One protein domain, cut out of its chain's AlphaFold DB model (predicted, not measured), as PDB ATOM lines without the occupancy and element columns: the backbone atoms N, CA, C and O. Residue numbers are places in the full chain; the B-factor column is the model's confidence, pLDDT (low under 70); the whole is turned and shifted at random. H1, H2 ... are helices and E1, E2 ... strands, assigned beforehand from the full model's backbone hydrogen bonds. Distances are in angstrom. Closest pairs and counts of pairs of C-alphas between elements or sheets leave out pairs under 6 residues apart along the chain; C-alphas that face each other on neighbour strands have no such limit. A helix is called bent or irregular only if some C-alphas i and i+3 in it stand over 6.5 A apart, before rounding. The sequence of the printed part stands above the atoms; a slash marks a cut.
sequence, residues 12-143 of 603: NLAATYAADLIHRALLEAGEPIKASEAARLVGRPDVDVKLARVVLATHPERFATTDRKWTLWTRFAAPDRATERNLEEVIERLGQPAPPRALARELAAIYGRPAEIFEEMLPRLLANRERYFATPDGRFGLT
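This is residues 12 to 143 of the 603 residues of an uncharacterized protein of Chthonomonadales bacterium (UniProt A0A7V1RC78). Two small lobes stand side by side along the longest axis, each made of three crossed helices and a short two-stranded hairpin: H1, H2 and H3 with E1 and E2 in the first lobe, H5, H6 and H7 with E3 and E4 in the second. The short helix H4 follows E2 directly and leads from the first lobe into the second, and the last turn of H1 meets H6 across the gap between the lobes. The printed part has 132 residues, with seven named helices and four named strands in the order H1, H2, H3, E1, E2, H4, H5, H6, H7, E3, E4. The class is mostly helix, and each of the two sheets, E1 - E2 and E3 - E4, is antiparallel. The whole is compact, with a radius of gyration of the C-alphas of 14.6 A and spans of 41 by 31 by 22 A.

H1, residues 12 to 29, is the longest helix at 25.7 A; it begins at C-alpha 12, (16.875, 33.330, -47.492), and ends at C-alpha 29, (17.283, 23.980, -23.560). H2 is residues 35 to 42, 10.8 A, and H3 is residues 49 to 58, 14.2 A. The strands E1, residues 63 to 66, and E2, residues 69 to 72, follow. H4 is residues 73 to 76. H5, residues 83 to 94, measures 16.5 A, and H6, residues 100 to 111, measures 16.2 A. H7 is residues 115 to 125, 15.0 A, and is only just irregular: C-alphas 120 and 123 are 6.7 A apart. E3, residues 132 to 134, and E4, residues 140 to 142, come last; C-alpha 142 is at (10.453, 45.312, -27.534).

H1 touches H2 with residues 21 to 26 alone, about perpendicular at 90 degrees, and the closest C-alphas, of Ala 25 and Leu 41, are 5.4 A apart. H1 touches H3 with residues 15 to 22 alone, about perpendicular at 76 degrees; the closest C-alphas are those of Ala 19 and Val 55, 6.0 A. H2 and H3 also touch, the C-alphas of Ser 36 and Val 49 being closest at 5.0 A. E1 and E2 form an antiparallel hairpin, with N 64 and O 71 within hydrogen-bond range at 2.9 A and N 71 and O 64 at 2.8 A. The closest C-alphas of H1 and E2, those of Leu 26 and Thr 71, are 6.2 A apart. H6 is the hub, touching H1, H4, H5 and H7. With H1 it only just touches, with 3 pairs of C-alphas within 8 A, the closest those of Leu 27 and Ala 102 at 6.4 A. H4 touches H6, the C-alphas of Arg 75 and Ile 110 being closest at 4.8 A. H5 and H6 touch at a steep tilt of 66 degrees, opposite ways; the closest C-alphas, of Leu 87 and Leu 107, are 7.1 A apart. H6 and H7 touch at a steep tilt of 66 degrees, opposite ways, with the C-alphas of Ala 108 and Ala 115 closest at 4.9 A. E3 and E4 form an antiparallel hairpin, with N 133 and O 141 within hydrogen-bond range at 2.9 A. The closest C-alphas of H5 and E4 are those of Ile 91 and Gly 141, 6.5 A. H3 and H7, for instance, are apart. In H1, H2, H3, H5 and H6 every O i to N i+4 pair is within hydrogen-bond range; in H7 it is 5 of 7, and H4 is too short for such a pair.

The two C-alphas farthest apart, those of Lys 50 and Arg 124, are 41.4 A apart. The printed part has no cut. No link is long; those from H2 to H3, H4 to H5 and H7 to E3 are short but not tight. The mean pLDDT of the printed part is 90.2, and no printed residue is under 70.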
ATOM      1  N   ASN A  12      16.378  32.565 -48.642       86.75
ATOM      2  CA  ASN A  12      16.875  33.330 -47.492       86.75
ATOM      3  C   ASN A  12      15.822  33.423 -46.377       86.75
ATOM      4  O   ASN A  12      16.143  33.319 -45.190       86.75
ATOM      5  N   LEU A  13      14.550  33.587 -46.751       89.81
ATOM      6  CA  LEU A  13      13.435  33.574 -45.806       89.81
ATOM      7  C   LEU A  13      13.235  32.190 -45.181       89.81
ATOM      8  O   LEU A  13      12.997  32.099 -43.978       89.81
ATOM      9  N   ALA A  14      13.378  31.116 -45.961       92.31
ATOM     10  CA  ALA A  14      13.316  29.748 -45.458       92.31
ATOM     11  C   ALA A  14      14.464  29.449 -44.482       92.31
ATOM     12  O   ALA A  14      14.221  28.897 -43.410       92.31
ATOM     13  N   ALA A  15      15.689  29.880 -44.799       91.88
ATOM     14  CA  ALA A  15      16.840  29.757 -43.907       91.88
ATOM     15  C   ALA A  15      16.614  30.513 -42.587       91.88
ATOM     16  O   ALA A  15      16.824  29.956 -41.511       91.88
ATOM     17  N   THR A  16      16.081  31.736 -42.662       92.06
ATOM     18  CA  THR A  16      15.729  32.521 -41.470       92.06
ATOM     19  C   THR A  16      14.645  31.835 -40.639       92.06
ATOM     20  O   THR A  16      14.741  31.776 -39.416       92.06
ATOM     21  N   TYR A  17      13.626  31.273 -41.290       94.25
ATOM     22  CA  TYR A  17      12.563  30.547 -40.607       94.25
ATOM     23  C   TYR A  17      13.093  29.298 -39.884       94.25
ATOM     24  O   TYR A  17      12.755  29.076 -38.720       94.25
ATOM     25  N   ALA A  18      13.974  28.525 -40.523       95.00
ATOM     26  CA  ALA A  18      14.644  27.397 -39.880       95.00
ATOM     27  C   ALA A  18      15.524  27.855 -38.699       95.00
ATOM     28  O   ALA A  18      15.481  27.250 -37.625       95.00
ATOM     29  N   ALA A  19      16.253  28.967 -38.849       94.75
ATOM     30  CA  ALA A  19      17.052  29.553 -37.773       94.75
ATOM     31  C   ALA A  19      16.187  29.992 -36.584       94.75
ATOM     32  O   ALA A  19      16.571  29.770 -35.440       94.75
ATOM     33  N   ASP A  20      15.002  30.556 -36.819       94.38
ATOM     34  CA  ASP A  20      14.065  30.948 -35.758       94.38
ATOM     35  C   ASP A  20      13.502  29.747 -34.984       94.38
ATOM     36  O   ASP A  20      13.190  29.861 -33.794       94.38
ATOM     37  N   LEU A  21      13.327  28.599 -35.646       94.81
ATOM     38  CA  LEU A  21      12.917  27.351 -34.994       94.81
ATOM     39  C   LEU A  21      14.042  26.820 -34.096       94.81
ATOM     40  O   LEU A  21      13.813  26.547 -32.919       94.81
ATOM     41  N   ILE A  22      15.266  26.750 -34.621       95.56
ATOM     42  CA  ILE A  22      16.432  26.228 -33.893       95.56
ATOM     43  C   ILE A  22      16.842  27.151 -32.741       95.56
ATOM     44  O   ILE A  22      17.160  26.677 -31.652       95.56
ATOM     45  N   HIS A  23      16.779  28.470 -32.931       94.69
ATOM     46  CA  HIS A  23      17.056  29.434 -31.866       94.69
ATOM     47  C   HIS A  23      16.101  29.233 -30.684       94.69
ATOM     48  O   HIS A  23      16.546  29.209 -29.538       94.69
ATOM     49  N   ARG A  24      14.803  29.022 -30.944       91.81
ATOM     50  CA  ARG A  24      13.825  28.716 -29.889       91.81
ATOM     51  C   ARG A  24      14.150  27.416 -29.155       91.81
ATOM     52  O   ARG A  24      14.074  27.411 -27.931       91.81
ATOM     53  N   ALA A  25      14.571  26.372 -29.866       94.12
ATOM     54  CA  ALA A  25      15.001  25.116 -29.250       94.12
ATOM     55  C   ALA A  25      16.221  25.302 -28.323       94.12
ATOM     56  O   ALA A  25      16.211  24.833 -27.187       94.12
ATOM     57  N   LEU A  26      17.242  26.053 -28.756       93.94
ATOM     58  CA  LEU A  26      18.423  26.365 -27.935       93.94
ATOM     59  C   LEU A  26      18.096  27.248 -26.719       93.94
ATOM     60  O   LEU A  26      18.683  27.085 -25.642       93.94
ATOM     61  N   LEU A  27      17.152  28.176 -26.881       92.06
ATOM     62  CA  LEU A  27      16.644  29.015 -25.799       92.06
ATOM     63  C   LEU A  27      15.858  28.188 -24.765       92.06
ATOM     64  O   LEU A  27      15.942  28.442 -23.562       92.06
ATOM     65  N   GLU A  28      15.083  27.203 -25.222       89.81
ATOM     66  CA  GLU A  28      14.325  26.302 -24.358       89.81
ATOM     67  C   GLU A  28      15.249  25.386 -23.555       89.81
ATOM     68  O   GLU A  28      15.087  25.314 -22.331       89.81
ATOM     69  N   ALA A  29      16.256  24.794 -24.207       91.00
ATOM     70  CA  ALA A  29      17.283  23.980 -23.560       91.00
ATOM     71  C   ALA A  29      18.028  24.764 -22.467       91.00
ATOM     72  O   ALA A  29      18.189  24.285 -21.349       91.00
ATOM     73  N   GLY A  30      18.415  26.013 -22.748       87.06
ATOM     74  CA  GLY A  30      19.101  26.880 -21.781       87.06
ATOM     75  C   GLY A  30      20.567  26.511 -21.512       87.06
ATOM     76  O   GLY A  30      21.237  27.210 -20.760       87.06
ATOM     77  N   GLU A  31      21.077  25.467 -22.158       88.75
ATOM     78  CA  GLU A  31      22.467  25.013 -22.104       88.75
ATOM     79  C   GLU A  31      22.967  24.658 -23.515       88.75
ATOM     80  O   GLU A  31      22.164  24.645 -24.456       88.75
ATOM     81  N   PRO A  32      24.281  24.465 -23.727       89.94
ATOM     82  CA  PRO A  32      24.787  23.950 -24.993       89.94
ATOM     83  C   PRO A  32      24.290  22.521 -25.250       89.94
ATOM     84  O   PRO A  32      24.434  21.656 -24.385       89.94
ATOM     85  N   ILE A  33      23.760  22.258 -26.447       90.56
ATOM     86  CA  ILE A  33      23.203  20.951 -26.851       90.56
ATOM     87  C   ILE A  33      23.711  20.514 -28.230       90.56
ATOM     88  O   ILE A  33      24.192  21.327 -29.015       90.56
ATOM     89  N   LYS A  34      23.611  19.222 -28.557       88.00
ATOM     90  CA  LYS A  34      24.003  18.705 -29.886       88.00
ATOM     91  C   LYS A  34      23.014  19.156 -30.972       88.00
ATOM     92  O   LYS A  34      21.856  19.457 -30.674       88.00
ATOM     93  N   ALA A  35      23.425  19.143 -32.244       87.44
ATOM     94  CA  ALA A  35      22.530  19.521 -33.348       87.44
ATOM     95  C   ALA A  35      21.316  18.574 -33.455       87.44
ATOM     96  O   ALA A  35      20.198  19.012 -33.733       87.44
ATOM     97  N   SER A  36      21.515  17.287 -33.151       85.12
ATOM     98  CA  SER A  36      20.449  16.275 -33.097       85.12
ATOM     99  C   SER A  36      19.428  16.511 -31.994       85.12
ATOM    100  O   SER A  36      18.238  16.244 -32.167       85.12
ATOM    101  N   GLU A  37      19.864  17.050 -30.864       87.94
ATOM    102  CA  GLU A  37      18.978  17.441 -29.780       87.94
ATOM    103  C   GLU A  37      18.206  18.714 -30.119       87.94
ATOM    104  O   GLU A  37      16.995  18.754 -29.905       87.94
ATOM    105  N   ALA A  38      18.856  19.700 -30.747       91.38
ATOM    106  CA  ALA A  38      18.183  20.903 -31.231       91.38
ATOM    107  C   ALA A  38      17.065  20.562 -32.235       91.38
ATOM    108  O   ALA A  38      15.940  21.028 -32.068       91.38
ATOM    109  N   ALA A  39      17.333  19.692 -33.217       91.56
ATOM    110  CA  ALA A  39      16.322  19.217 -34.170       91.56
ATOM    111  C   ALA A  39      15.144  18.515 -33.466       91.56
ATOM    112  O   ALA A  39      13.978  18.767 -33.767       91.56
ATOM    113  N   ARG A  40      15.439  17.678 -32.462       90.56
ATOM    114  CA  ARG A  40      14.420  16.973 -31.671       90.56
ATOM    115  C   ARG A  40      13.538  17.931 -30.868       90.56
ATOM    116  O   ARG A  40      12.326  17.740 -30.837       90.56
ATOM    117  N   LEU A  41      14.132  18.952 -30.247       93.00
ATOM    118  CA  LEU A  41      13.418  19.974 -29.474       93.00
ATOM    119  C   LEU A  41      12.534  20.867 -30.350       93.00
ATOM    120  O   LEU A  41      11.486  21.309 -29.891       93.00
ATOM    121  N   VAL A  42      12.892  21.085 -31.622       94.38
ATOM    122  CA  VAL A  42      11.993  21.758 -32.577       94.38
ATOM    123  C   VAL A  42      10.685  20.976 -32.757       94.38
ATOM    124  O   VAL A  42       9.638  21.581 -32.993       94.38
ATOM    125  N   GLY A  43      10.718  19.644 -32.631       89.88
ATOM    126  CA  GLY A  43       9.517  18.808 -32.597       89.88
ATOM    127  C   GLY A  43       8.748  18.759 -33.919       89.88
ATOM    128  O   GLY A  43       7.550  18.470 -33.918       89.88
ATOM    129  N   ARG A  44       9.408  19.051 -35.049       89.38
ATOM    130  CA  ARG A  44       8.804  19.002 -36.386       89.38
ATOM    131  C   ARG A  44       9.492  17.963 -37.277       89.38
ATOM    132  O   ARG A  44      10.717  17.894 -37.272       89.38
ATOM    133  N   PRO A  45       8.736  17.198 -38.085       86.44
ATOM    134  CA  PRO A  45       9.303  16.155 -38.940       86.44
ATOM    135  C   PRO A  45      10.089  16.701 -40.142       86.44
ATOM    136  O   PRO A  45      10.854  15.962 -40.747       86.44
ATOM    137  N   ASP A  46       9.886  17.970 -40.506       89.75
ATOM    138  CA  ASP A  46      10.586  18.650 -41.600       89.75
ATOM    139  C   ASP A  46      11.927  19.274 -41.170       89.75
ATOM    140  O   ASP A  46      12.641  19.813 -42.012       89.75
ATOM    141  N   VAL A  47      12.287  19.189 -39.884       90.94
ATOM    142  CA  VAL A  47      13.560  19.678 -39.339       90.94
ATOM    143  C   VAL A  47      14.375  18.493 -38.834       90.94
ATOM    144  O   VAL A  47      14.171  18.008 -37.722       90.94
ATOM    145  N   ASP A  48      15.303  18.021 -39.661       86.75
ATOM    146  CA  ASP A  48      16.209  16.925 -39.326       86.75
ATOM    147  C   ASP A  48      17.582  17.425 -38.838       86.75
ATOM    148  O   ASP A  48      17.878  18.624 -38.790       86.75
ATOM    149  N   VAL A  49      18.445  16.477 -38.459       87.19
ATOM    150  CA  VAL A  49      19.832  16.746 -38.046       87.19
ATOM    151  C   VAL A  49      20.619  17.495 -39.116       87.19
ATOM    152  O   VAL A  49      21.416  18.369 -38.777       87.19
ATOM    153  N   LYS A  50      20.421  17.160 -40.395       85.75
ATOM    154  CA  LYS A  50      21.186  17.756 -41.492       85.75
ATOM    155  C   LYS A  50      20.851  19.233 -41.635       85.75
ATOM    156  O   LYS A  50      21.755  20.065 -41.597       85.75
ATOM    157  N   LEU A  51      19.561  19.565 -41.702       89.69
ATOM    158  CA  LEU A  51      19.099  20.947 -41.735       89.69
ATOM    159  C   LEU A  51      19.584  21.714 -40.506       89.69
ATOM    160  O   LEU A  51      20.087  22.829 -40.646       89.69
ATOM    161  N   ALA A  52      19.469  21.117 -39.314       90.19
ATOM    162  CA  ALA A  52      19.917  21.759 -38.087       90.19
ATOM    163  C   ALA A  52      21.404  22.121 -38.149       90.19
ATOM    164  O   ALA A  52      21.754  23.269 -37.883       90.19
ATOM    165  N   ARG A  53      22.263  21.189 -38.580       86.88
ATOM    166  CA  ARG A  53      23.702  21.433 -38.766       86.88
ATOM    167  C   ARG A  53      23.972  22.561 -39.758       86.88
ATOM    168  O   ARG A  53      24.750  23.458 -39.442       86.88
ATOM    169  N   VAL A  54      23.313  22.549 -40.921       87.56
ATOM    170  CA  VAL A  54      23.492  23.603 -41.932       87.56
ATOM    171  C   VAL A  54      23.107  24.965 -41.367       87.56
ATOM    172  O   VAL A  54      23.868  25.922 -41.486       87.56
ATOM    173  N   VAL A  55      21.943  25.076 -40.732       90.69
ATOM    174  CA  VAL A  55      21.440  26.353 -40.217       90.69
ATOM    175  C   VAL A  55      22.307  26.882 -39.078       90.69
ATOM    176  O   VAL A  55      22.645  28.064 -39.079       90.69
ATOM    177  N   LEU A  56      22.698  26.010 -38.144       90.69
ATOM    178  CA  LEU A  56      23.584  26.346 -37.030       90.69
ATOM    179  C   LEU A  56      24.926  26.899 -37.524       90.69
ATOM    180  O   LEU A  56      25.409  27.899 -36.999       90.69
ATOM    181  N   ALA A  57      25.485  26.301 -38.575       84.31
ATOM    182  CA  ALA A  57      26.762  26.722 -39.137       84.31
ATOM    183  C   ALA A  57      26.659  27.955 -40.051       84.31
ATOM    184  O   ALA A  57      27.582  28.757 -40.110       84.31
ATOM    185  N   THR A  58      25.546  28.147 -40.760       84.00
ATOM    186  CA  THR A  58      25.387  29.258 -41.724       84.00
ATOM    187  C   THR A  58      24.897  30.569 -41.102       84.00
ATOM    188  O   THR A  58      24.857  31.578 -41.801       84.00
ATOM    189  N   HIS A  59      24.562  30.580 -39.804       87.88
ATOM    190  CA  HIS A  59      24.115  31.776 -39.070       87.88
ATOM    191  C   HIS A  59      25.021  32.073 -37.855       87.88
ATOM    192  O   HIS A  59      24.565  32.025 -36.701       87.88
ATOM    193  N   PRO A  60      26.314  32.375 -38.081       84.62
ATOM    194  CA  PRO A  60      27.292  32.623 -37.015       84.62
ATOM    195  C   PRO A  60      26.960  33.843 -36.146       84.62
ATOM    196  O   PRO A  60      27.435  33.975 -35.021       84.62
ATOM    197  N   GLU A  61      26.121  34.753 -36.634       84.25
ATOM    198  CA  GLU A  61      25.624  35.895 -35.873       84.25
ATOM    199  C   GLU A  61      24.555  35.523 -34.831       84.25
ATOM    200  O   GLU A  61      24.176  36.369 -34.012       84.25
ATOM    201  N   ARG A  62      24.051  34.283 -34.875       89.25
ATOM    202  CA  ARG A  62      23.016  33.747 -33.976       89.25
ATOM    203  C   ARG A  62      23.520  32.600 -33.116       89.25
ATOM    204  O   ARG A  62      23.114  32.501 -31.957       89.25
ATOM    205  N   PHE A  63      24.381  31.750 -33.666       92.06
ATOM    206  CA  PHE A  63      24.802  30.505 -33.035       92.06
ATOM    207  C   PHE A  63      26.310  30.457 -32.827       92.06
ATOM    208  O   PHE A  63      27.081  31.079 -33.551       92.06
ATOM    209  N   ALA A  64      26.720  29.701 -31.819       86.06
ATOM    210  CA  ALA A  64      28.115  29.440 -31.517       86.06
ATOM    211  C   ALA A  64      28.298  27.982 -31.101       86.06
ATOM    212  O   ALA A  64      27.351  27.330 -30.652       86.06
ATOM    213  N   THR A  65      29.531  27.505 -31.186       81.88
ATOM    214  CA  THR A  65      29.947  26.187 -30.710       81.88
ATOM    215  C   THR A  65      30.772  26.297 -29.430       81.88
ATOM    216  O   THR A  65      31.614  27.179 -29.288       81.88
ATOM    217  N   THR A  66      30.526  25.384 -28.492       77.94
ATOM    218  CA  THR A  66      31.312  25.180 -27.268       77.94
ATOM    219  C   THR A  66      31.314  23.690 -26.942       77.94
ATOM    220  O   THR A  66      30.253  23.072 -26.946       77.94
ATOM    221  N   ASP A  67      32.487  23.098 -26.705       72.19
ATOM    222  CA  ASP A  67      32.652  21.671 -26.374       72.19
ATOM    223  C   ASP A  67      31.868  20.722 -27.306       72.19
ATOM    224  O   ASP A  67      31.105  19.866 -26.852       72.19
ATOM    225  N   ARG A  68      31.994  20.915 -28.628       70.75
ATOM    226  CA  ARG A  68      31.261  20.160 -29.672       70.75
ATOM    227  C   ARG A  68      29.725  20.225 -29.573       70.75
ATOM    228  O   ARG A  68      29.023  19.422 -30.186       70.75
ATOM    229  N   LYS A  69      29.182  21.184 -28.824       83.19
ATOM    230  CA  LYS A  69      27.748  21.474 -28.710       83.19
ATOM    231  C   LYS A  69      27.445  22.879 -29.214       83.19
ATOM    232  O   LYS A  69      28.299  23.761 -29.222       83.19
ATOM    233  N   TRP A  70      26.206  23.095 -29.622       90.69
ATOM    234  CA  TRP A  70      25.704  24.363 -30.123       90.69
ATOM    235  C   TRP A  70      24.985  25.148 -29.036       90.69
ATOM    236  O   TRP A  70      24.291  24.597 -28.183       90.69
ATOM    237  N   THR A  71      25.149  26.462 -29.082       93.00
ATOM    238  CA  THR A  71      24.574  27.410 -28.134       93.00
ATOM    239  C   THR A  71      24.251  28.733 -28.835       93.00
ATOM    240  O   THR A  71      24.619  28.952 -29.991       93.00
ATOM    241  N   LEU A  72      23.549  29.636 -28.149       93.12
ATOM    242  CA  LEU A  72      23.258  30.976 -28.655       93.12
ATOM    243  C   LEU A  72      24.491  31.881 -28.550       93.12
ATOM    244  O   LEU A  72      25.139  31.941 -27.502       93.12
ATOM    245  N   TRP A  73      24.779  32.632 -29.616       89.75
ATOM    246  CA  TRP A  73      25.898  33.583 -29.679       89.75
ATOM    247  C   TRP A  73      25.808  34.661 -28.590       89.75
ATOM    248  O   TRP A  73      26.818  35.090 -28.032       89.75
ATOM    249  N   THR A  74      24.590  35.064 -28.222       89.44
ATOM    250  CA  THR A  74      24.332  36.070 -27.181       89.44
ATOM    251  C   THR A  74      24.929  35.713 -25.825       89.44
ATOM    252  O   THR A  74      25.226  36.625 -25.060       89.44
ATOM    253  N   ARG A  75      25.170  34.428 -25.530       89.81
ATOM    254  CA  ARG A  75      25.786  33.984 -24.267       89.81
ATOM    255  C   ARG A  75      27.253  34.404 -24.125       89.81
ATOM    256  O   ARG A  75      27.759  34.441 -23.013       89.81
ATOM    257  N   PHE A  76      27.901  34.786 -25.226       86.94
ATOM    258  CA  PHE A  76      29.266  35.326 -25.252       86.94
ATOM    259  C   PHE A  76      29.303  36.863 -25.262       86.94
ATOM    260  O   PHE A  76      30.357  37.461 -25.489       86.94
ATOM    261  N   ALA A  77      28.163  37.528 -25.042       85.06
ATOM    262  CA  ALA A  77      28.128  38.977 -24.892       85.06
ATOM    263  C   ALA A  77      28.987  39.433 -23.700       85.06
ATOM    264  O   ALA A  77      29.164  38.720 -22.715       85.06
ATOM    265  N   ALA A  78      29.522  40.651 -23.782       80.00
ATOM    266  CA  ALA A  78      30.448  41.146 -22.774       80.00
ATOM    267  C   ALA A  78      29.727  41.408 -21.424       80.00
ATOM    268  O   ALA A  78      28.733  42.151 -21.391       80.00
ATOM    269  N   PRO A  79      30.210  40.828 -20.304       83.00
ATOM    270  CA  PRO A  79      29.567  40.944 -18.991       83.00
ATOM    271  C   PRO A  79      29.802  42.301 -18.311       83.00
ATOM    272  O   PRO A  79      29.251  42.564 -17.247       83.00
ATOM    273  N   ASP A  80      30.627  43.174 -18.884       83.81
ATOM    274  CA  ASP A  80      30.863  44.541 -18.409       83.81
ATOM    275  C   ASP A  80      29.760  45.525 -18.841       83.81
ATOM    276  O   ASP A  80      29.654  46.629 -18.302       83.81
ATOM    277  N   ARG A  81      28.900  45.125 -19.786       87.88
ATOM    278  CA  ARG A  81      27.739  45.911 -20.218       87.88
ATOM    279  C   ARG A  81      26.650  45.932 -19.147       87.88
ATOM    280  O   ARG A  81      26.463  44.983 -18.386       87.88
ATOM    281  N   ALA A  82      25.872  47.014 -19.132       89.12
ATOM    282  CA  ALA A  82      24.700  47.130 -18.268       89.12
ATOM    283  C   ALA A  82      23.671  46.027 -18.574       89.12
ATOM    284  O   ALA A  82      23.379  45.761 -19.742       89.12
ATOM    285  N   THR A  83      23.064  45.445 -17.537       90.75
ATOM    286  CA  THR A  83      22.120  44.320 -17.677       90.75
ATOM    287  C   THR A  83      20.947  44.629 -18.595       90.75
ATOM    288  O   THR A  83      20.559  43.789 -19.398       90.75
ATOM    289  N   GLU A  84      20.417  45.852 -18.539       90.44
ATOM    290  CA  GLU A  84      19.355  46.303 -19.445       90.44
ATOM    291  C   GLU A  84      19.779  46.251 -20.915       90.44
ATOM    292  O   GLU A  84      18.983  45.875 -21.769       90.44
ATOM    293  N   ARG A  85      21.038  46.591 -21.217       90.81
ATOM    294  CA  ARG A  85      21.544  46.581 -22.590       90.81
ATOM    295  C   ARG A  85      21.674  45.158 -23.122       90.81
ATOM    296  O   ARG A  85      21.258  44.908 -24.249       90.81
ATOM    297  N   ASN A  86      22.218  44.248 -22.316       92.69
ATOM    298  CA  ASN A  86      22.322  42.836 -22.687       92.69
ATOM    299  C   ASN A  86      20.933  42.187 -22.802       92.69
ATOM    300  O   ASN A  86      20.705  41.412 -23.723       92.69
ATOM    301  N   LEU A  87      19.978  42.559 -21.944       94.62
ATOM    302  CA  LEU A  87      18.587  42.111 -22.050       94.62
ATOM    303  C   LEU A  87      17.933  42.557 -23.368       94.62
ATOM    304  O   LEU A  87      17.330  41.737 -24.058       94.62
ATOM    305  N   GLU A  88      18.073  43.833 -23.742       93.50
ATOM    306  CA  GLU A  88      17.582  44.332 -25.034       93.50
ATOM    307  C   GLU A  88      18.243  43.613 -26.214       93.50
ATOM    308  O   GLU A  88      17.565  43.300 -27.189       93.50
ATOM    309  N   GLU A  89      19.550  43.356 -26.138       91.12
ATOM    310  CA  GLU A  89      20.303  42.667 -27.189       91.12
ATOM    311  C   GLU A  89      19.863  41.207 -27.343       91.12
ATOM    312  O   GLU A  89      19.658  40.761 -28.468       91.12
ATOM    313  N   VAL A  90      19.630  40.491 -26.238       92.38
ATOM    314  CA  VAL A  90      19.077  39.126 -26.254       92.38
ATOM    315  C   VAL A  90      17.698  39.107 -26.920       92.38
ATOM    316  O   VAL A  90      17.478  38.321 -27.839       92.38
ATOM    317  N   ILE A  91      16.782  39.993 -26.510       93.44
ATOM    318  CA  ILE A  91      15.423  40.041 -27.080       93.44
ATOM    319  C   ILE A  91      15.466  40.440 -28.565       93.44
ATOM    320  O   ILE A  91      14.752  39.855 -29.377       93.44
ATOM    321  N   GLU A  92      16.315  41.399 -28.943       91.94
ATOM    322  CA  GLU A  92      16.475  41.813 -30.343       91.94
ATOM    323  C   GLU A  92      17.036  40.684 -31.214       91.94
ATOM    324  O   GLU A  92      16.526  40.453 -32.305       91.94
ATOM    325  N   ARG A  93      18.059  39.961 -30.741       88.62
ATOM    326  CA  ARG A  93      18.690  38.858 -31.488       88.62
ATOM    327  C   ARG A  93      17.785  37.641 -31.621       88.62
ATOM    328  O   ARG A  93      17.837  36.971 -32.648       88.62
ATOM    329  N   LEU A  94      16.954  37.384 -30.615       88.88
ATOM    330  CA  LEU A  94      15.878  36.404 -30.714       88.88
ATOM    331  C   LEU A  94      14.834  36.836 -31.756       88.88
ATOM    332  O   LEU A  94      14.254  36.001 -32.443       88.88
ATOM    333  N   GLY A  95      14.571  38.144 -31.855       89.69
ATOM    334  CA  GLY A  95      13.613  38.725 -32.796       89.69
ATOM    335  C   GLY A  95      12.153  38.364 -32.502       89.69
ATOM    336  O   GLY A  95      11.279  38.637 -33.320       89.69
ATOM    337  N   GLN A  96      11.870  37.744 -31.352       89.62
ATOM    338  CA  GLN A  96      10.536  37.312 -30.926       89.62
ATOM    339  C   GLN A  96      10.356  37.517 -29.413       89.62
ATOM    340  O   GLN A  96      11.346  37.533 -28.679       89.62
ATOM    341  N   PRO A  97       9.117  37.652 -28.900       92.25
ATOM    342  CA  PRO A  97       8.898  37.738 -27.460       92.25
ATOM    343  C   PRO A  97       9.275  36.450 -26.720       92.25
ATOM    344  O   PRO A  97       8.862  35.356 -27.114       92.25
ATOM    345  N   ALA A  98       9.987  36.586 -25.601       92.12
ATOM    346  CA  ALA A  98      10.455  35.463 -24.784       92.12
ATOM    347  C   ALA A  98       9.907  35.496 -23.347       92.12
ATOM    348  O   ALA A  98       9.627  36.574 -22.812       92.12
ATOM    349  N   PRO A  99       9.752  34.328 -22.696       92.69
ATOM    350  CA  PRO A  99       9.338  34.266 -21.301       92.69
ATOM    351  C   PRO A  99      10.474  34.730 -20.367       92.69
ATOM    352  O   PRO A  99      11.643  34.434 -20.634       92.69
ATOM    353  N   PRO A 100      10.162  35.371 -19.223       93.06
ATOM    354  CA  PRO A 100      11.167  35.857 -18.274       93.06
ATOM    355  C   PRO A 100      12.177  34.798 -17.824       93.06
ATOM    356  O   PRO A 100      13.357  35.098 -17.717       93.06
ATOM    357  N   ARG A 101      11.746  33.544 -17.631       92.56
ATOM    358  CA  ARG A 101      12.644  32.438 -17.252       92.56
ATOM    359  C   ARG A 101      13.704  32.129 -18.310       92.56
ATOM    360  O   ARG A 101      14.840  31.821 -17.977       92.56
ATOM    361  N   ALA A 102      13.351  32.213 -19.593       92.75
ATOM    362  CA  ALA A 102      14.329  32.038 -20.665       92.75
ATOM    363  C   ALA A 102      15.323  33.206 -20.686       92.75
ATOM    364  O   ALA A 102      16.528  32.984 -20.716       92.75
ATOM    365  N   LEU A 103      14.825  34.441 -20.561       94.31
ATOM    366  CA  LEU A 103      15.668  35.638 -20.495       94.31
ATOM    367  C   LEU A 103      16.617  35.612 -19.285       94.31
ATOM    368  O   LEU A 103      17.771  36.011 -19.404       94.31
ATOM    369  N   ALA A 104      16.161  35.105 -18.136       94.44
ATOM    370  CA  ALA A 104      16.983  34.946 -16.941       94.44
ATOM    371  C   ALA A 104      18.143  33.971 -17.164       94.44
ATOM    372  O   ALA A 104      19.268  34.277 -16.776       94.44
ATOM    373  N   ARG A 105      17.889  32.832 -17.825       93.75
ATOM    374  CA  ARG A 105      18.922  31.844 -18.179       93.75
ATOM    375  C   ARG A 105      19.956  32.409 -19.152       93.75
ATOM    376  O   ARG A 105      21.148  32.189 -18.964       93.75
ATOM    377  N   GLU A 106      19.531  33.206 -20.129       93.44
ATOM    378  CA  GLU A 106      20.471  33.865 -21.044       93.44
ATOM    379  C   GLU A 106      21.357  34.887 -20.321       93.44
ATOM    380  O   GLU A 106      22.573  34.894 -20.503       93.44
ATOM    381  N   LEU A 107      20.787  35.708 -19.432       93.62
ATOM    382  CA  LEU A 107      21.581  36.628 -18.611       93.62
ATOM    383  C   LEU A 107      22.508  35.874 -17.643       93.62
ATOM    384  O   LEU A 107      23.654  36.281 -17.452       93.62
ATOM    385  N   ALA A 108      22.053  34.760 -17.069       92.75
ATOM    386  CA  ALA A 108      22.869  33.892 -16.224       92.75
ATOM    387  C   ALA A 108      24.122  33.396 -16.949       92.75
ATOM    388  O   ALA A 108      25.221  33.500 -16.401       92.75
ATOM    389  N   ALA A 109      23.958  32.941 -18.193       90.25
ATOM    390  CA  ALA A 109      25.061  32.503 -19.038       90.25
ATOM    391  C   ALA A 109      26.047  33.646 -19.344       90.25
ATOM    392  O   ALA A 109      27.250  33.455 -19.204       90.25
ATOM    393  N   ILE A 110      25.547  34.846 -19.671       91.00
ATOM    394  CA  ILE A 110      26.384  36.022 -19.974       91.00
ATOM    395  C   ILE A 110      27.220  36.457 -18.762       91.00
ATOM    396  O   ILE A 110      28.413  36.726 -18.878       91.00
ATOM    397  N   TYR A 111      26.597  36.565 -17.586       89.69
ATOM    398  CA  TYR A 111      27.233  37.135 -16.392       89.69
ATOM    399  C   TYR A 111      27.903  36.094 -15.483       89.69
ATOM    400  O   TYR A 111      28.521  36.483 -14.487       89.69
ATOM    401  N   GLY A 112      27.756  34.797 -15.773       88.25
ATOM    402  CA  GLY A 112      28.282  33.708 -14.947       88.25
ATOM    403  C   GLY A 112      27.680  33.677 -13.538       88.25
ATOM    404  O   GLY A 112      28.395  33.453 -12.560       88.25
ATOM    405  N   ARG A 113      26.380  33.971 -13.405       90.81
ATOM    406  CA  ARG A 113      25.661  34.003 -12.117       90.81
ATOM    407  C   ARG A 113      24.406  33.131 -12.160       90.81
ATOM    408  O   ARG A 113      23.857  32.965 -13.242       90.81
ATOM    409  N   PRO A 114      23.911  32.629 -11.013       92.31
ATOM    410  CA  PRO A 114      22.682  31.834 -10.970       92.31
ATOM    411  C   PRO A 114      21.472  32.566 -11.572       92.31
ATOM    412  O   PRO A 114      21.319  33.780 -11.388       92.31
ATOM    413  N   ALA A 115      20.612  31.830 -12.281       92.25
ATOM    414  CA  ALA A 115      19.458  32.382 -12.996       92.25
ATOM    415  C   ALA A 115      18.418  33.010 -12.059       92.25
ATOM    416  O   ALA A 115      17.787  34.002 -12.423       92.25
ATOM    417  N   GLU A 116      18.305  32.508 -10.831       94.25
ATOM    418  CA  GLU A 116      17.367  32.965  -9.802       94.25
ATOM    419  C   GLU A 116      17.541  34.460  -9.496       94.25
ATOM    420  O   GLU A 116      16.563  35.182  -9.312       94.25
ATOM    421  N   ILE A 117      18.784  34.959  -9.534       93.19
ATOM    422  CA  ILE A 117      19.089  36.385  -9.335       93.19
ATOM    423  C   ILE A 117      18.413  37.237 -10.418       93.19
ATOM    424  O   ILE A 117      17.878  38.314 -10.145       93.19
ATOM    425  N   PHE A 118      18.444  36.766 -11.664       94.56
ATOM    426  CA  PHE A 118      17.837  37.471 -12.787       94.56
ATOM    427  C   PHE A 118      16.319  37.303 -12.801       94.56
ATOM    428  O   PHE A 118      15.625  38.260 -13.135       94.56
ATOM    429  N   GLU A 119      15.789  36.155 -12.376       93.38
ATOM    430  CA  GLU A 119      14.343  35.961 -12.218       93.38
ATOM    431  C   GLU A 119      13.727  36.955 -11.222       93.38
ATOM    432  O   GLU A 119      12.650  37.493 -11.485       93.38
ATOM    433  N   GLU A 120      14.422  37.277 -10.125       92.81
ATOM    434  CA  GLU A 120      13.979  38.299  -9.166       92.81
ATOM    435  C   GLU A 120      14.087  39.734  -9.714       92.81
ATOM    436  O   GLU A 120      13.284  40.611  -9.373       92.81
ATOM    437  N   MET A 121      15.078  39.998 -10.569       92.56
ATOM    438  CA  MET A 121      15.362  41.335 -11.099       92.56
ATOM    439  C   MET A 121      14.502  41.698 -12.318       92.56
ATOM    440  O   MET A 121      14.060  42.846 -12.445       92.56
ATOM    441  N   LEU A 122      14.256  40.741 -13.215       94.38
ATOM    442  CA  LEU A 122      13.570  40.954 -14.492       94.38
ATOM    443  C   LEU A 122      12.192  41.618 -14.366       94.38
ATOM    444  O   LEU A 122      11.937  42.523 -15.160       94.38
ATOM    445  N   PRO A 123      11.322  41.292 -13.386       92.19
ATOM    446  CA  PRO A 123      10.034  41.967 -13.233       92.19
ATOM    447  C   PRO A 123      10.147  43.490 -13.101       92.19
ATOM    448  O   PRO A 123       9.279  44.209 -13.588       92.19
ATOM    449  N   ARG A 124      11.223  43.995 -12.476       91.75
ATOM    450  CA  ARG A 124      11.467  45.441 -12.341       91.75
ATOM    451  C   ARG A 124      11.954  46.059 -13.651       91.75
ATOM    452  O   ARG A 124      11.491  47.135 -14.009       91.75
ATOM    453  N   LEU A 125      12.850  45.379 -14.370       91.75
ATOM    454  CA  LEU A 125      13.394  45.867 -15.645       91.75
ATOM    455  C   LEU A 125      12.331  45.868 -16.752       91.75
ATOM    456  O   LEU A 125      12.150  46.855 -17.464       91.75
ATOM    457  N   LEU A 126      11.574  44.775 -16.848       93.69
ATOM    458  CA  LEU A 126      10.523  44.568 -17.843       93.69
ATOM    459  C   LEU A 126       9.257  45.401 -17.570       93.69
ATOM    460  O   LEU A 126       8.373  45.478 -18.425       93.69
ATOM    461  N   ALA A 127       9.157  46.054 -16.404       91.75
ATOM    462  CA  ALA A 127       8.075  46.989 -16.102       91.75
ATOM    463  C   ALA A 127       8.160  48.291 -16.920       91.75
ATOM    464  O   ALA A 127       7.160  49.006 -17.022       91.75
ATOM    465  N   ASN A 128       9.318  48.604 -17.519       92.25
ATOM    466  CA  ASN A 128       9.479  49.780 -18.369       92.25
ATOM    467  C   ASN A 128       8.712  49.618 -19.698       92.25
ATOM    468  O   ASN A 128       9.211  49.024 -20.655       92.25
ATOM    469  N   ARG A 129       7.505  50.194 -19.756       88.50
ATOM    470  CA  ARG A 129       6.590  50.112 -20.909       88.50
ATOM    471  C   ARG A 129       7.055  50.885 -22.144       88.50
ATOM    472  O   ARG A 129       6.605  50.578 -23.245       88.50
ATOM    473  N   GLU A 130       7.971  51.838 -21.990       89.19
ATOM    474  CA  GLU A 130       8.563  52.547 -23.132       89.19
ATOM    475  C   GLU A 130       9.501  51.633 -23.931       89.19
ATOM    476  O   GLU A 130       9.632  51.785 -25.144       89.19
ATOM    477  N   ARG A 131      10.127  50.655 -23.264       92.00
ATOM    478  CA  ARG A 131      11.091  49.732 -23.881       92.00
ATOM    479  C   ARG A 131      10.515  48.356 -24.174       92.00
ATOM    480  O   ARG A 131      10.836  47.788 -25.216       92.00
ATOM    481  N   TYR A 132       9.668  47.837 -23.286       95.69
ATOM    482  CA  TYR A 132       9.146  46.476 -23.366       95.69
ATOM    483  C   TYR A 132       7.620  46.435 -23.364       95.69
ATOM    484  O   TYR A 132       6.953  47.101 -22.566       95.69
ATOM    485  N   PHE A 133       7.059  45.551 -24.184       94.44
ATOM    486  CA  PHE A 133       5.657  45.163 -24.088       94.44
ATOM    487  C   PHE A 133       5.539  43.736 -23.557       94.44
ATOM    488  O   PHE A 133       6.426  42.910 -23.761       94.44
ATOM    489  N   ALA A 134       4.424  43.457 -22.881       93.25
ATOM    490  CA  ALA A 134       4.078  42.112 -22.439       93.25
ATOM    491  C   ALA A 134       2.967  41.552 -23.330       93.25
ATOM    492  O   ALA A 134       1.997  42.257 -23.623       93.25
ATOM    493  N   THR A 135       3.095  40.296 -23.739       89.94
ATOM    494  CA  THR A 135       2.015  39.537 -24.372       89.94
ATOM    495  C   THR A 135       1.064  38.973 -23.303       89.94
ATOM    496  O   THR A 135       1.456  38.835 -22.139       89.94
ATOM    497  N   PRO A 136      -0.190  38.622 -23.654       84.38
ATOM    498  CA  PRO A 136      -1.147  38.044 -22.703       84.38
ATOM    499  C   PRO A 136      -0.679  36.741 -22.034       84.38
ATOM    500  O   PRO A 136      -1.076  36.464 -20.907       84.38
ATOM    501  N   ASP A 137       0.176  35.961 -22.700       83.56
ATOM    502  CA  ASP A 137       0.766  34.714 -22.197       83.56
ATOM    503  C   ASP A 137       2.060  34.927 -21.382       83.56
ATOM    504  O   ASP A 137       2.736  33.966 -21.020       83.56
ATOM    505  N   GLY A 138       2.410  36.177 -21.059       88.81
ATOM    506  CA  GLY A 138       3.513  36.499 -20.150       88.81
ATOM    507  C   GLY A 138       4.902  36.515 -20.790       88.81
ATOM    508  O   GLY A 138       5.898  36.444 -20.067       88.81
ATOM    509  N   ARG A 139       4.997  36.628 -22.119       92.25
ATOM    510  CA  ARG A 139       6.265  36.867 -22.830       92.25
ATOM    511  C   ARG A 139       6.519  38.359 -22.993       92.25
ATOM    512  O   ARG A 139       5.594  39.169 -22.967       92.25
ATOM    513  N   PHE A 140       7.779  38.721 -23.188       95.00
ATOM    514  CA  PHE A 140       8.204  40.106 -23.344       95.00
ATOM    515  C   PHE A 140       8.939  40.311 -24.658       95.00
ATOM    516  O   PHE A 140       9.841  39.549 -24.997       95.00
ATOM    517  N   GLY A 141       8.534  41.349 -25.384       94.69
ATOM    518  CA  GLY A 141       9.188  41.830 -26.596       94.69
ATOM    519  C   GLY A 141       9.481  43.324 -26.494       94.69
ATOM    520  O   GLY A 141       9.155  43.966 -25.494       94.69
ATOM    521  N   LEU A 142      10.085  43.895 -27.532       95.38
ATOM    522  CA  LEU A 142      10.453  45.312 -27.534       95.38
ATOM    523  C   LEU A 142       9.308  46.183 -28.041       95.38
ATOM    524  O   LEU A 142       8.734  45.905 -29.093       95.38
ATOM    525  N   THR A 143       9.002  47.275 -27.338       94.31
ATOM    526  CA  THR A 143       7.920  48.208 -27.705       94.31
ATOM    527  C   THR A 143       8.105  48.761 -29.117       94.31
ATOM    528  O   THR A 143       7.125  48.963 -29.826       94.31
TER     529      THR A 143